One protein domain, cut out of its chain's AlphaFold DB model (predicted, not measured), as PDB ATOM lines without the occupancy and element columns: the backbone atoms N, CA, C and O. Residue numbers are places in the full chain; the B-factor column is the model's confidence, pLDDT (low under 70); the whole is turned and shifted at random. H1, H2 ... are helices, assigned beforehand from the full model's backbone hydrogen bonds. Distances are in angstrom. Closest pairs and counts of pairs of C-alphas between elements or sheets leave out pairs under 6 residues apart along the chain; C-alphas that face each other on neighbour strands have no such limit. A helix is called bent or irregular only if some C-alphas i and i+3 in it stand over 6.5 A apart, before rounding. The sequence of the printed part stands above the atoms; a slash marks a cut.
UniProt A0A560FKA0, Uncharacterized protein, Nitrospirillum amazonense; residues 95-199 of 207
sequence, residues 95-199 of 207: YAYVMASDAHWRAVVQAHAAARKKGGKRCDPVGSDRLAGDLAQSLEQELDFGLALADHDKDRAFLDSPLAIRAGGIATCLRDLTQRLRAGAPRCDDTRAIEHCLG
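This is residues 95 to 199 of the 207 residues of an uncharacterized protein of Nitrospirillum amazonense (UniProt A0A560FKA0). Look for two long helices, H1 and H2, that run opposite ways as a narrow V; they come together near residues 95 to 98 of H1 and spread toward residues 119 and 128. Over this pair lies a second layer, in which H4 packs on H2 and the short H5 folds back beside H4 to fill the space between H4 and H1, while the small H3 sits near the joined end. The printed part has 105 residues with five named helices, in the order H1 H2 H3 H4 H5, and no named strand; the class is all helix. The whole is compact, with a radius of gyration of the C-alphas of 14.7 A, yet elongated, spanning 48 by 27 by 17 A.

Begin with H2, residues 128 to 152, the hub, which touches 3 other helices. By its hydrogen bonds it was assigned as one helix, but it is bent: C-alphas 141 and 144 are 7.2 A apart, and its arms H2a, residues 128 to 141, and H2b, residues 144 to 152, stand at a shallow tilt of 21 degrees. H1, residues 95 to 119, and H2b touch only at their ends, opposite ways, with the closest C-alphas, Tyr 97 and Gly 146, 4.8 A apart. H1 and H2a are close but not clearly touching, 6.5 A between the closest C-alphas, Ser 101 and Ser 138. H4, residues 162 to 183, touches H2a, opposite ways at a shallow tilt of 33 degrees, only just short of steep; the closest C-alphas, Ala 132 and Thr 178, are 4.8 A apart. With residues 164 to 171 alone H4 touches H2b at a steep tilt of 44 degrees, closest at the C-alphas of Asp 144 and Ala 171, 6.8 A. H4 and H5, residues 190 to 198, form a helical hairpin at 22 degrees, with the C-alphas of Cys 173 and Cys 197 closest at 5.5 A. H5 touches residues 102 to 112 of H1 at a steep tilt of 38 degrees, opposite ways; the closest C-alphas, Val 109 and Thr 191, are 5.9 A apart. The helix packing is part aligned, part crossed: 2 of these 4 tilted pairs are at a shallow tilt. H3, residues 156 to 159, touches H2b, closest at the C-alphas of Ala 150 and Leu 159, 6.7 A, and is apart from H2a and H5. Every O i to N i+4 pair is within hydrogen-bond range in H1, H2a, H2b, H4 and H5; H3 is too short for such a pair.

Find C-alpha 95 at (192.290, 236.687, 232.621); from there H1 runs 36.2 A to C-alpha 119. H2a begins at C-alpha 128, (207.523, 231.174, 208.630), and covers 19.4 A; H2b covers 12.1 A and H3 4.9 A. H4 runs 32.1 A, and H5 12.8 A to C-alpha 198 at (204.448, 241.994, 223.008).

The C-alphas farthest apart, those of Gly 120 and Lys 154, are 49.6 A apart. The printed part has no cut and no long link. Its mean pLDDT is 89.4; look for values under 70 at residues 119 to 127, 185 to 186 and 188.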
ATOM      1  N   TYR A  95     190.960 236.294 232.150       96.94
ATOM      2  CA  TYR A  95     192.290 236.687 232.621       96.94
ATOM      3  C   TYR A  95     193.354 235.603 232.394       96.94
ATOM      4  O   TYR A  95     194.436 235.900 231.894       96.94
ATOM      5  N   ALA A  96     193.053 234.345 232.737       97.19
ATOM      6  CA  ALA A  96     194.018 233.255 232.630       97.19
ATOM      7  C   ALA A  96     194.362 232.951 231.167       97.19
ATOM      8  O   ALA A  96     195.532 232.767 230.860       97.19
ATOM      9  N   TYR A  97     193.378 232.965 230.264       97.31
ATOM     10  CA  TYR A  97     193.622 232.779 228.830       97.31
ATOM     11  C   TYR A  97     194.508 233.884 228.244       97.31
ATOM     12  O   TYR A  97     195.490 233.599 227.559       97.31
ATOM     13  N   VAL A  98     194.206 235.145 228.562       97.81
ATOM     14  CA  VAL A  98     195.007 236.286 228.094       97.81
ATOM     15  C   VAL A  98     196.446 236.194 228.603       97.81
ATOM     16  O   VAL A  98     197.395 236.298 227.822       97.81
ATOM     17  N   MET A  99     196.621 235.954 229.904       98.12
ATOM     18  CA  MET A  99     197.947 235.896 230.513       98.12
ATOM     19  C   MET A  99     198.746 234.654 230.109       98.12
ATOM     20  O   MET A  99     199.971 234.734 230.014       98.12
ATOM     21  N   ALA A 100     198.087 233.524 229.841       98.00
ATOM     22  CA  ALA A 100     198.740 232.341 229.294       98.00
ATOM     23  C   ALA A 100     199.344 232.631 227.919       98.00
ATOM     24  O   ALA A 100     200.528 232.366 227.734       98.00
ATOM     25  N   SER A 101     198.585 233.245 227.005       97.31
ATOM     26  CA  SER A 101     199.085 233.548 225.659       97.31
ATOM     27  C   SER A 101     200.290 234.485 225.689       97.31
ATOM     28  O   SER A 101     201.328 234.201 225.089       97.31
ATOM     29  N   ASP A 102     200.197 235.585 226.443       98.06
ATOM     30  CA  ASP A 102     201.313 236.524 226.559       98.06
ATOM     31  C   ASP A 102     202.542 235.855 227.213       98.06
ATOM     32  O   ASP A 102     203.660 235.972 226.699       98.06
ATOM     33  N   ALA A 103     202.354 235.063 228.276       98.31
ATOM     34  CA  ALA A 103     203.441 234.304 228.893       98.31
ATOM     35  C   ALA A 103     204.056 233.266 227.935       98.31
ATOM     36  O   ALA A 103     205.279 233.111 227.899       98.31
ATOM     37  N   HIS A 104     203.240 232.579 227.135       97.62
ATOM     38  CA  HIS A 104     203.700 231.610 226.146       97.62
ATOM     39  C   HIS A 104     204.661 232.264 225.148       97.62
ATOM     40  O   HIS A 104     205.814 231.840 225.019       97.62
ATOM     41  N   TRP A 105     204.238 233.357 224.508       96.75
ATOM     42  CA  TRP A 105     205.053 234.028 223.497       96.75
ATOM     43  C   TRP A 105     206.303 234.682 224.076       96.75
ATOM     44  O   TRP A 105     207.368 234.626 223.459       96.75
ATOM     45  N   ARG A 106     206.240 235.212 225.301       97.38
ATOM     46  CA  ARG A 106     207.448 235.691 225.988       97.38
ATOM     47  C   ARG A 106     208.433 234.567 226.289       97.38
ATOM     48  O   ARG A 106     209.638 234.771 226.140       97.38
ATOM     49  N   ALA A 107     207.954 233.384 226.675       96.44
ATOM     50  CA  ALA A 107     208.814 232.222 226.887       96.44
ATOM     51  C   ALA A 107     209.495 231.780 225.579       96.44
ATOM     52  O   ALA A 107     210.699 231.515 225.577       96.44
ATOM     53  N   VAL A 108     208.759 231.775 224.460       92.81
ATOM     54  CA  VAL A 108     209.307 231.492 223.121       92.81
ATOM     55  C   VAL A 108     210.392 232.509 222.755       92.81
ATOM     56  O   VAL A 108     211.512 232.122 222.412       92.81
ATOM     57  N   VAL A 109     210.114 233.809 222.898       92.81
ATOM     58  CA  VAL A 109     211.088 234.881 222.625       92.81
ATOM     59  C   VAL A 109     212.347 234.721 223.484       92.81
ATOM     60  O   VAL A 109     213.464 234.788 222.959       92.81
ATOM     61  N   GLN A 110     212.202 234.452 224.786       93.12
ATOM     62  CA  GLN A 110     213.336 234.218 225.687       93.12
ATOM     63  C   GLN A 110     214.170 232.997 225.272       93.12
ATOM     64  O   GLN A 110     215.403 233.075 225.262       93.12
ATOM     65  N   ALA A 111     213.526 231.887 224.902       89.62
ATOM     66  CA  ALA A 111     214.211 230.677 224.454       89.62
ATOM     67  C   ALA A 111     215.024 230.932 223.174       89.62
ATOM     68  O   ALA A 111     216.210 230.592 223.114       89.62
ATOM     69  N   HIS A 112     214.439 231.622 222.190       86.44
ATOM     70  CA  HIS A 112     215.140 232.010 220.963       86.44
ATOM     71  C   HIS A 112     216.278 233.005 221.223       86.44
ATOM     72  O   HIS A 112     217.356 232.895 220.634       86.44
ATOM     73  N   ALA A 113     216.093 233.973 222.124       86.38
ATOM     74  CA  ALA A 113     217.164 234.878 222.532       86.38
ATOM     75  C   ALA A 113     218.339 234.125 223.184       86.38
ATOM     76  O   ALA A 113     219.500 234.410 222.877       86.38
ATOM     77  N   ALA A 114     218.061 233.135 224.035       86.75
ATOM     78  CA  ALA A 114     219.085 232.297 224.653       86.75
ATOM     79  C   ALA A 114     219.811 231.407 223.628       86.75
ATOM     80  O   ALA A 114     221.038 231.296 223.681       86.75
ATOM     81  N   ALA A 115     219.084 230.819 222.672       83.19
ATOM     82  CA  ALA A 115     219.663 230.014 221.596       83.19
ATOM     83  C   ALA A 115     220.631 230.834 220.726       83.19
ATOM     84  O   ALA A 115     221.767 230.410 220.511       83.19
ATOM     85  N   ARG A 116     220.249 232.060 220.332       79.56
ATOM     86  CA  ARG A 116     221.110 232.980 219.560       79.56
ATOM     87  C   ARG A 116     222.427 233.310 220.268       79.56
ATOM     88  O   ARG A 116     223.467 233.403 219.616       79.56
ATOM     89  N   LYS A 117     222.401 233.473 221.597       80.88
ATOM     90  CA  LYS A 117     223.613 233.722 222.401       80.88
ATOM     91  C   LYS A 117     224.564 232.519 222.404       80.88
ATOM     92  O   LYS A 117     225.772 232.718 222.400       80.88
ATOM     93  N   LYS A 118     224.031 231.291 222.397       78.62
ATOM     94  CA  LYS A 118     224.819 230.046 222.428       78.62
ATOM     95  C   LYS A 118     225.338 229.620 221.048       78.62
ATOM     96  O   LYS A 118     226.452 229.124 220.956       78.62
ATOM     97  N   GLY A 119     224.549 229.816 219.989       67.50
ATOM     98  CA  GLY A 119     224.843 229.340 218.627       67.50
ATOM     99  C   GLY A 119     225.768 230.231 217.789       67.50
ATOM    100  O   GLY A 119     226.081 229.881 216.655       67.50
ATOM    101  N   GLY A 120     226.208 231.380 218.319       63.41
ATOM    102  CA  GLY A 120     227.156 232.277 217.652       63.41
ATOM    103  C   GLY A 120     226.627 232.867 216.341       63.41
ATOM    104  O   GLY A 120     227.006 232.409 215.272       63.41
ATOM    105  N   LYS A 121     225.772 233.901 216.423       60.47
ATOM    106  CA  LYS A 121     225.246 234.740 215.311       60.47
ATOM    107  C   LYS A 121     224.606 234.024 214.106       60.47
ATOM    108  O   LYS A 121     224.054 234.721 213.257       60.47
ATOM    109  N   ARG A 122     224.635 232.691 214.011       62.91
ATOM    110  CA  ARG A 122     223.906 231.942 212.991       62.91
ATOM    111  C   ARG A 122     222.420 232.181 213.210       62.91
ATOM    112  O   ARG A 122     221.859 231.859 214.255       62.91
ATOM    113  N   CYS A 123     221.835 232.872 212.245       64.81
ATOM    114  CA  CYS A 123     220.405 232.956 212.109       64.81
ATOM    115  C   CYS A 123     219.929 231.595 211.607       64.81
ATOM    116  O   CYS A 123     220.227 231.229 210.470       64.81
ATOM    117  N   ASP A 124     219.183 230.887 212.444       64.12
ATOM    118  CA  ASP A 124     218.375 229.768 211.992       64.12
ATOM    119  C   ASP A 124     216.966 230.321 211.755       64.12
ATOM    120  O   ASP A 124     216.306 230.721 212.723       64.12
ATOM    121  N   PRO A 125     216.516 230.447 210.492       64.88
ATOM    122  CA  PRO A 125     215.171 230.913 210.209       64.88
ATOM    123  C   PRO A 125     214.173 229.962 210.867       64.88
ATOM    124  O   PRO A 125     214.208 228.746 210.663       64.88
ATOM    125  N   VAL A 126     213.272 230.522 211.667       65.56
ATOM    126  CA  VAL A 126     212.104 229.780 212.132       65.56
ATOM    127  C   VAL A 126     211.190 229.691 210.919       65.56
ATOM    128  O   VAL A 126     210.819 230.728 210.382       65.56
ATOM    129  N   GLY A 127     210.894 228.487 210.423       68.19
ATOM    130  CA  GLY A 127     210.052 228.334 209.230       68.19
ATOM    131  C   GLY A 127     208.767 229.157 209.372       68.19
ATOM    132  O   GLY A 127     207.989 228.897 210.294       68.19
ATOM    133  N   SER A 128     208.579 230.158 208.504       72.12
ATOM    134  CA  SER A 128     207.523 231.174 208.630       72.12
ATOM    135  C   SER A 128     206.138 230.553 208.710       72.12
ATOM    136  O   SER A 128     205.333 230.988 209.528       72.12
ATOM    137  N   ASP A 129     205.888 229.491 207.946       80.69
ATOM    138  CA  ASP A 129     204.614 228.769 207.959       80.69
ATOM    139  C   ASP A 129     204.332 228.111 209.307       80.69
ATOM    140  O   ASP A 129     203.222 228.204 209.829       80.69
ATOM    141  N   ARG A 130     205.349 227.477 209.907       84.56
ATOM    142  CA  ARG A 130     205.215 226.859 211.228       84.56
ATOM    143  C   ARG A 130     204.971 227.922 212.289       84.56
ATOM    144  O   ARG A 130     204.042 227.784 213.072       84.56
ATOM    145  N   LEU A 131     205.763 228.993 212.282       87.44
ATOM    146  CA  LEU A 131     205.611 230.078 213.247       87.44
ATOM    147  C   LEU A 131     204.252 230.773 213.114       87.44
ATOM    148  O   LEU A 131     203.613 231.066 214.119       87.44
ATOM    149  N   ALA A 132     203.794 231.015 211.886       88.94
ATOM    150  CA  ALA A 132     202.476 231.579 211.631       88.94
ATOM    151  C   ALA A 132     201.347 230.629 212.050       88.94
ATOM    152  O   ALA A 132     200.306 231.084 212.521       88.94
ATOM    153  N   GLY A 133     201.534 229.319 211.872       90.50
ATOM    154  CA  GLY A 133     200.625 228.293 212.378       90.50
ATOM    155  C   GLY A 133     200.525 228.329 213.901       90.50
ATOM    156  O   GLY A 133     199.427 228.468 214.432       90.50
ATOM    157  N   ASP A 134     201.671 228.300 214.583       91.25
ATOM    158  CA  ASP A 134     201.758 228.340 216.045       91.25
ATOM    159  C   ASP A 134     201.147 229.645 216.600       91.25
ATOM    160  O   ASP A 134     200.362 229.608 217.550       91.25
ATOM    161  N   LEU A 135     201.433 230.796 215.970       92.31
ATOM    162  CA  LEU A 135     200.838 232.098 216.307       92.31
ATOM    163  C   LEU A 135     199.322 232.098 216.155       92.31
ATOM    164  O   LEU A 135     198.621 232.437 217.106       92.31
ATOM    165  N   ALA A 136     198.810 231.700 214.989       92.56
ATOM    166  CA  ALA A 136     197.371 231.652 214.751       92.56
ATOM    167  C   ALA A 136     196.669 230.749 215.766       92.56
ATOM    168  O   ALA A 136     195.673 231.146 216.367       92.56
ATOM    169  N   GLN A 137     197.235 229.563 216.002       91.62
ATOM    170  CA  GLN A 137     196.676 228.609 216.941       91.62
ATOM    171  C   GLN A 137     196.667 229.167 218.369       91.62
ATOM    172  O   GLN A 137     195.633 229.089 219.025       91.62
ATOM    173  N   SER A 138     197.769 229.745 218.858       91.56
ATOM    174  CA  SER A 138     197.818 230.319 220.213       91.56
ATOM    175  C   SER A 138     196.861 231.502 220.371       91.56
ATOM    176  O   SER A 138     196.175 231.595 221.388       91.56
ATOM    177  N   LEU A 139     196.758 232.384 219.371       93.06
ATOM    178  CA  LEU A 139     195.826 233.515 219.413       93.06
ATOM    179  C   LEU A 139     194.383 233.033 219.536       93.06
ATOM    180  O   LEU A 139     193.671 233.448 220.449       93.06
ATOM    181  N   GLU A 140     193.974 232.106 218.675       92.62
ATOM    182  CA  GLU A 140     192.626 231.544 218.697       92.62
ATOM    183  C   GLU A 140     192.360 230.731 219.963       92.62
ATOM    184  O   GLU A 140     191.254 230.765 220.504       92.62
ATOM    185  N   GLN A 141     193.361 229.992 220.445       91.44
ATOM    186  CA  GLN A 141     193.233 229.150 221.626       91.44
ATOM    187  C   GLN A 141     193.232 229.954 222.925       91.44
ATOM    188  O   GLN A 141     192.629 229.510 223.897       91.44
ATOM    189  N   GLU A 142     193.833 231.136 222.960       95.06
ATOM    190  CA  GLU A 142     194.102 231.809 224.225       95.06
ATOM    191  C   GLU A 142     193.763 233.292 224.179       95.06
ATOM    192  O   GLU A 142     192.776 233.692 224.787       95.06
ATOM    193  N   LEU A 143     194.524 234.117 223.460       95.81
ATOM    194  CA  LEU A 143     194.383 235.570 223.565       95.81
ATOM    195  C   LEU A 143     193.028 236.083 223.053       95.81
ATOM    196  O   LEU A 143     192.302 236.748 223.794       95.81
ATOM    197  N   ASP A 144     192.660 235.733 221.819       95.56
ATOM    198  CA  ASP A 144     191.378 236.133 221.228       95.56
ATOM    199  C   ASP A 144     190.214 235.472 221.965       95.56
ATOM    200  O   ASP A 144     189.159 236.081 222.144       95.56
ATOM    201  N   PHE A 145     190.397 234.226 222.415       95.75
ATOM    202  CA  PHE A 145     189.366 233.528 223.171       95.75
ATOM    203  C   PHE A 145     189.130 234.153 224.543       95.75
ATOM    204  O   PHE A 145     187.980 234.340 224.917       95.75
ATOM    205  N   GLY A 146     190.179 234.524 225.277       96.62
ATOM    206  CA  GLY A 146     190.061 235.178 226.578       96.62
ATOM    207  C   GLY A 146     189.337 236.520 226.483       96.62
ATOM    208  O   GLY A 146     188.447 236.791 227.287       96.62
ATOM    209  N   LEU A 147     189.651 237.324 225.462       97.06
ATOM    210  CA  LEU A 147     188.950 238.585 225.195       97.06
ATOM    211  C   LEU A 147     187.487 238.356 224.789       97.06
ATOM    212  O   LEU A 147     186.595 239.015 225.320       97.06
ATOM    213  N   ALA A 148     187.223 237.397 223.896       96.69
ATOM    214  CA  ALA A 148     185.863 237.052 223.482       96.69
ATOM    215  C   ALA A 148     185.025 236.485 224.637       96.69
ATOM    216  O   ALA A 148     183.837 236.769 224.729       96.69
ATOM    217  N   LEU A 149     185.643 235.708 225.528       96.44
ATOM    218  CA  LEU A 149     184.997 235.162 226.714       96.44
ATOM    219  C   LEU A 149     184.589 236.278 227.680       96.44
ATOM    220  O   LEU A 149     183.465 236.271 228.162       96.44
ATOM    221  N   ALA A 150     185.456 237.267 227.915       96.75
ATOM    222  CA  ALA A 150     185.099 238.422 228.738       96.75
ATOM    223  C   ALA A 150     183.953 239.255 228.138       96.75
ATOM    224  O   ALA A 150     183.085 239.720 228.877       96.75
ATOM    225  N   ASP A 151     183.926 239.436 226.813       97.12
ATOM    226  CA  ASP A 151     182.822 240.122 226.124       97.12
ATOM    227  C   ASP A 151     181.507 239.340 226.215       97.12
ATOM    228  O   ASP A 151     180.478 239.911 226.583       97.12
ATOM    229  N   HIS A 152     181.560 238.023 225.995       96.56
ATOM    230  CA  HIS A 152     180.428 237.110 226.181       96.56
ATOM    231  C   HIS A 152     179.855 237.186 227.603       96.56
ATOM    232  O   HIS A 152     178.640 237.278 227.787       96.56
ATOM    233  N   ASP A 153     180.734 237.263 228.603       95.31
ATOM    234  CA  ASP A 153     180.376 237.379 230.021       95.31
ATOM    235  C   ASP A 153     179.915 238.777 230.429       95.31
ATOM    236  O   ASP A 153     179.426 238.974 231.544       95.31
ATOM    237  N   LYS A 154     180.071 239.760 229.534       96.69
ATOM    238  CA  LYS A 154     179.850 241.181 229.807       96.69
ATOM    239  C   LYS A 154     180.706 241.687 230.975       96.69
ATOM    240  O   LYS A 154     180.286 242.591 231.702       96.69
ATOM    241  N   ASP A 155     181.912 241.141 231.146       96.12
ATOM    242  CA  ASP A 155     182.866 241.551 232.180       96.12
ATOM    243  C   ASP A 155     183.537 242.881 231.799       96.12
ATOM    244  O   ASP A 155     184.688 242.947 231.363       96.12
ATOM    245  N   ARG A 156     182.780 243.975 231.939       96.06
ATOM    246  CA  ARG A 156     183.259 245.330 231.626       96.06
ATOM    247  C   ARG A 156     184.443 245.741 232.491       96.06
ATOM    248  O   ARG A 156     185.356 246.382 231.989       96.06
ATOM    249  N   ALA A 157     184.479 245.305 233.750       95.69
ATOM    250  CA  ALA A 157     185.599 245.596 234.639       95.69
ATOM    251  C   ALA A 157     186.919 245.033 234.088       95.69
ATOM    252  O   ALA A 157     187.943 245.717 234.124       95.69
ATOM    253  N   PHE A 158     186.898 243.815 233.539       96.19
ATOM    254  CA  PHE A 158     188.059 243.261 232.852       96.19
ATOM    255  C   PHE A 158     188.335 243.963 231.521       96.19
ATOM    256  O   PHE A 158     189.474 244.367 231.289       96.19
ATOM    257  N   LEU A 159     187.329 244.121 230.656       96.50
ATOM    258  CA  LEU A 159     187.505 244.667 229.302       96.50
ATOM    259  C   LEU A 159     188.029 246.108 229.295       96.50
ATOM    260  O   LEU A 159     188.836 246.455 228.434       96.50
ATOM    261  N   ASP A 160     187.629 246.911 230.278       96.00
ATOM    262  CA  ASP A 160     188.064 248.302 230.422       96.00
ATOM    263  C   ASP A 160     189.405 248.419 231.177       96.00
ATOM    264  O   ASP A 160     189.960 249.509 231.332       96.00
ATOM    265  N   SER A 161     189.960 247.299 231.657       96.25
ATOM    266  CA  SER A 161     191.232 247.298 232.376       96.25
ATOM    267  C   SER A 161     192.419 247.597 231.445       96.25
ATOM    268  O   SER A 161     192.430 247.190 230.277       96.25
ATOM    269  N   PRO A 162     193.506 248.207 231.963       96.50
ATOM    270  CA  PRO A 162     194.739 248.389 231.197       96.50
ATOM    271  C   PRO A 162     195.310 247.079 230.642       96.50
ATOM    272  O   PRO A 162     195.942 247.082 229.586       96.50
ATOM    273  N   LEU A 163     195.089 245.956 231.336       96.25
ATOM    274  CA  LEU A 163     195.500 244.635 230.872       96.25
ATOM    275  C   LEU A 163     194.765 244.256 229.586       96.25
ATOM    276  O   LEU A 163     195.426 243.932 228.602       96.25
ATOM    277  N   ALA A 164     193.428 244.305 229.574       96.50
ATOM    278  CA  ALA A 164     192.637 243.875 228.421       96.50
ATOM    279  C   ALA A 164     192.848 244.786 227.206       96.50
ATOM    280  O   ALA A 164     193.020 244.293 226.091       96.50
ATOM    281  N   ILE A 165     192.944 246.103 227.422       97.06
ATOM    282  CA  ILE A 165     193.257 247.072 226.361       97.06
ATOM    283  C   ILE A 165     194.610 246.741 225.719       97.06
ATOM    284  O   ILE A 165     194.724 246.646 224.494       97.06
ATOM    285  N   ARG A 166     195.646 246.512 226.538       97.81
ATOM    286  CA  ARG A 166     196.971 246.141 226.027       97.81
ATOM    287  C   ARG A 166     196.967 244.779 225.340       97.81
ATOM    288  O   ARG A 166     197.566 244.647 224.277       97.81
ATOM    289  N   ALA A 167     196.272 243.797 225.903       97.69
ATOM    290  CA  ALA A 167     196.106 242.475 225.312       97.69
ATOM    291  C   ALA A 167     195.442 242.541 223.925       97.69
ATOM    292  O   ALA A 167     195.915 241.888 222.999       97.69
ATOM    293  N   GLY A 168     194.417 243.380 223.742       97.56
ATOM    294  CA  GLY A 168     193.787 243.612 222.437       97.56
ATOM    295  C   GLY A 168     194.737 244.235 221.404       97.56
ATOM    296  O   GLY A 168     194.732 243.848 220.230       97.56
ATOM    297  N   GLY A 169     195.605 245.153 221.839       97.50
ATOM    298  CA  GLY A 169     196.677 245.706 221.003       97.50
ATOM    299  C   GLY A 169     197.694 244.644 220.571       97.50
ATOM    300  O   GLY A 169     198.003 244.530 219.382       97.50
ATOM    301  N   ILE A 170     198.148 243.810 221.516       97.69
ATOM    302  CA  ILE A 170     199.046 242.674 221.249       97.69
ATOM    303  C   ILE A 170     198.395 241.706 220.252       97.69
ATOM    304  O   ILE A 170     199.020 241.352 219.255       97.69
ATOM    305  N   ALA A 171     197.133 241.325 220.473       96.62
ATOM    306  CA  ALA A 171     196.395 240.411 219.601       96.62
ATOM    307  C   ALA A 171     196.319 240.929 218.162       96.62
ATOM    308  O   ALA A 171     196.541 240.184 217.210       96.62
ATOM    309  N   THR A 172     196.044 242.223 217.991       96.31
ATOM    310  CA  THR A 172     196.002 242.862 216.671       96.31
ATOM    311  C   THR A 172     197.369 242.816 215.989       96.31
ATOM    312  O   THR A 172     197.471 242.316 214.871       96.31
ATOM    313  N   CYS A 173     198.437 243.210 216.689       97.00
ATOM    314  CA  CYS A 173     199.793 243.166 216.140       97.00
ATOM    315  C   CYS A 173     200.229 241.742 215.753       97.00
ATOM    316  O   CYS A 173     200.809 241.533 214.685       97.00
ATOM    317  N   LEU A 174     199.930 240.743 216.591       95.12
ATOM    318  CA  LEU A 174     200.281 239.347 216.325       95.12
ATOM    319  C   LEU A 174     199.460 238.745 215.171       95.12
ATOM    320  O   LEU A 174     200.007 237.953 214.402       95.12
ATOM    321  N   ARG A 175     198.192 239.140 214.982       94.19
ATOM    322  CA  ARG A 175     197.397 238.751 213.799       94.19
ATOM    323  C   ARG A 175     197.988 239.327 212.514       94.19
ATOM    324  O   ARG A 175     198.192 238.580 211.556       94.19
ATOM    325  N   ASP A 176     198.354 240.607 212.515       93.50
ATOM    326  CA  ASP A 176     199.002 241.250 211.365       93.50
ATOM    327  C   ASP A 176     200.365 240.612 211.062       93.50
ATOM    328  O   ASP A 176     200.732 240.384 209.907       93.50
ATOM    329  N   LEU A 177     201.133 240.274 212.103       92.31
ATOM    330  CA  LEU A 177     202.376 239.520 211.956       92.31
ATOM    331  C   LEU A 177     202.123 238.140 211.340       92.31
ATOM    332  O   LEU A 177     202.809 237.770 210.393       92.31
ATOM    333  N   THR A 178     201.114 237.414 211.817       92.25
ATOM    334  CA  THR A 178     200.737 236.093 211.294       92.25
ATOM    335  C   THR A 178     200.410 236.150 209.800       92.25
ATOM    336  O   THR A 178     200.879 235.312 209.032       92.25
ATOM    337  N   GLN A 179     199.650 237.157 209.357       91.25
ATOM    338  CA  GLN A 179     199.331 237.349 207.938       91.25
ATOM    339  C   GLN A 179     200.581 237.645 207.102       91.25
ATOM    340  O   GLN A 179     200.762 237.058 206.036       91.25
ATOM    341  N   ARG A 180     201.477 238.507 207.601       88.94
ATOM    342  CA  ARG A 180     202.751 238.811 206.929       88.94
ATOM    343  C   ARG A 180     203.661 237.589 206.820       88.94
ATOM    344  O   ARG A 180     204.273 237.404 205.773       88.94
ATOM    345  N   LEU A 181     203.732 236.764 207.865       88.69
ATOM    346  CA  LEU A 181     204.523 235.531 207.863       88.69
ATOM    347  C   LEU A 181     203.997 234.525 206.832       88.69
ATOM    348  O   LEU A 181     204.797 233.943 206.111       88.69
ATOM    349  N   ARG A 182     202.670 234.379 206.699       89.31
ATOM    350  CA  ARG A 182     202.045 233.513 205.675       89.31
ATOM    351  C   ARG A 182     202.270 234.001 204.244       89.31
ATOM    352  O   ARG A 182     202.279 233.203 203.318       89.31
ATOM    353  N   ALA A 183     202.397 235.312 204.052       87.00
ATOM    354  CA  ALA A 183     202.597 235.912 202.735       87.00
ATOM    355  C   ALA A 183     204.075 235.980 202.309       87.00
ATOM    356  O   ALA A 183     204.363 236.329 201.165       87.00
ATOM    357  N   GLY A 184     205.017 235.720 203.223       80.31
ATOM    358  CA  GLY A 184     206.438 235.997 203.032       80.31
ATOM    359  C   GLY A 184     207.349 234.786 203.213       80.31
ATOM    360  O   GLY A 184     206.974 233.759 203.769       80.31
ATOM    361  N   ALA A 185     208.597 234.938 202.762       67.44
ATOM    362  CA  ALA A 185     209.661 233.983 203.053       67.44
ATOM    363  C   ALA A 185     210.134 234.109 204.523       67.44
ATOM    364  O   ALA A 185     210.138 235.229 205.049       67.44
ATOM    365  N   PRO A 186     210.581 233.007 205.163       66.81
ATOM    366  CA  PRO A 186     211.091 233.003 206.536       66.81
ATOM    367  C   PRO A 186     212.200 234.030 206.757       66.81
ATOM    368  O   PRO A 186     213.117 234.132 205.933       66.81
ATOM    369  N   ARG A 187     212.161 234.759 207.879       72.69
ATOM    370  CA  ARG A 187     213.208 235.725 208.233       72.69
ATOM    371  C   ARG A 187     213.924 235.345 209.517       72.69
ATOM    372  O   ARG A 187     213.426 234.674 210.417       72.69
ATOM    373  N   CYS A 188     215.149 235.838 209.605       67.75
ATOM    374  CA  CYS A 188     216.042 235.623 210.731       67.75
ATOM    375  C   CYS A 188     215.576 236.220 212.058       67.75
ATOM    376  O   CYS A 188     216.096 235.879 213.122       67.75
ATOM    377  N   ASP A 189     214.647 237.160 211.994       71.62
ATOM    378  CA  ASP A 189     214.236 238.020 213.087       71.62
ATOM    379  C   ASP A 189     212.727 237.971 213.339       71.62
ATOM    380  O   ASP A 189     212.204 238.830 214.046       71.62
ATOM    381  N   ASP A 190     212.032 236.935 212.862       78.12
ATOM    382  CA  ASP A 190     210.582 236.802 213.054       78.12
ATOM    383  C   ASP A 190     210.193 236.784 214.549       78.12
ATOM    384  O   ASP A 190     209.190 237.365 214.959       78.12
ATOM    385  N   THR A 191     211.056 236.242 215.416       84.69
ATOM    386  CA  THR A 191     210.860 236.297 216.880       84.69
ATOM    387  C   THR A 191     211.055 237.693 217.478       84.69
ATOM    388  O   THR A 191     210.482 237.996 218.521       84.69
ATOM    389  N   ARG A 192     211.811 238.575 216.815       87.69
ATOM    390  CA  ARG A 192     211.937 239.988 217.202       87.69
ATOM    391  C   ARG A 192     210.675 240.771 216.852       87.69
ATOM    392  O   ARG A 192     210.314 241.692 217.575       87.69
ATOM    393  N   ALA A 193     209.992 240.401 215.770       90.81
ATOM    394  CA  ALA A 193     208.687 240.969 215.451       90.81
ATOM    395  C   ALA A 193     207.636 240.580 216.505       90.81
ATOM    396  O   ALA A 193     206.839 241.426 216.904       90.81
ATOM    397  N   ILE A 194     207.687 239.344 217.019       93.44
ATOM    398  CA  ILE A 194     206.861 238.921 218.163       93.44
ATOM    399  C   ILE A 194     207.204 239.754 219.403       93.44
ATOM    400  O   ILE A 194     206.311 240.330 220.014       93.44
ATOM    401  N   GLU A 195     208.490 239.873 219.750       94.12
ATOM    402  CA  GLU A 195     208.958 240.704 220.871       94.12
ATOM    403  C   GLU A 195     208.453 242.152 220.769       94.12
ATOM    404  O   GLU A 195     207.972 242.712 221.752       94.12
ATOM    405  N   HIS A 196     208.491 242.731 219.566       95.50
ATOM    406  CA  HIS A 196     207.966 244.067 219.300       95.50
ATOM    407  C   HIS A 196     206.455 244.167 219.549       95.50
ATOM    408  O   HIS A 196     206.018 245.117 220.193       95.50
ATOM    409  N   CYS A 197     205.666 243.190 219.089       96.75
ATOM    410  CA  CYS A 197     204.226 243.165 219.348       96.75
ATOM    411  C   CYS A 197     203.896 243.030 220.838       96.75
ATOM    412  O   CYS A 197     202.951 243.655 221.308       96.75
ATOM    413  N   LEU A 198     204.660 242.220 221.577       97.00
ATOM    414  CA  LEU A 198     204.448 241.994 223.008       97.00
ATOM    415  C   LEU A 198     204.778 243.235 223.853       97.00
ATOM    416  O   LEU A 198     204.112 243.488 224.861       97.00
ATOM    417  N   GLY A 199     205.814 243.989 223.469       96.50
ATOM    418  CA  GLY A 199     206.298 245.147 224.221       96.50
ATOM    419  C   GLY A 199     206.599 244.817 225.688       96.50
ATOM    420  O   GLY A 199     207.024 243.706 226.031       96.50
TER     421      GLY A 199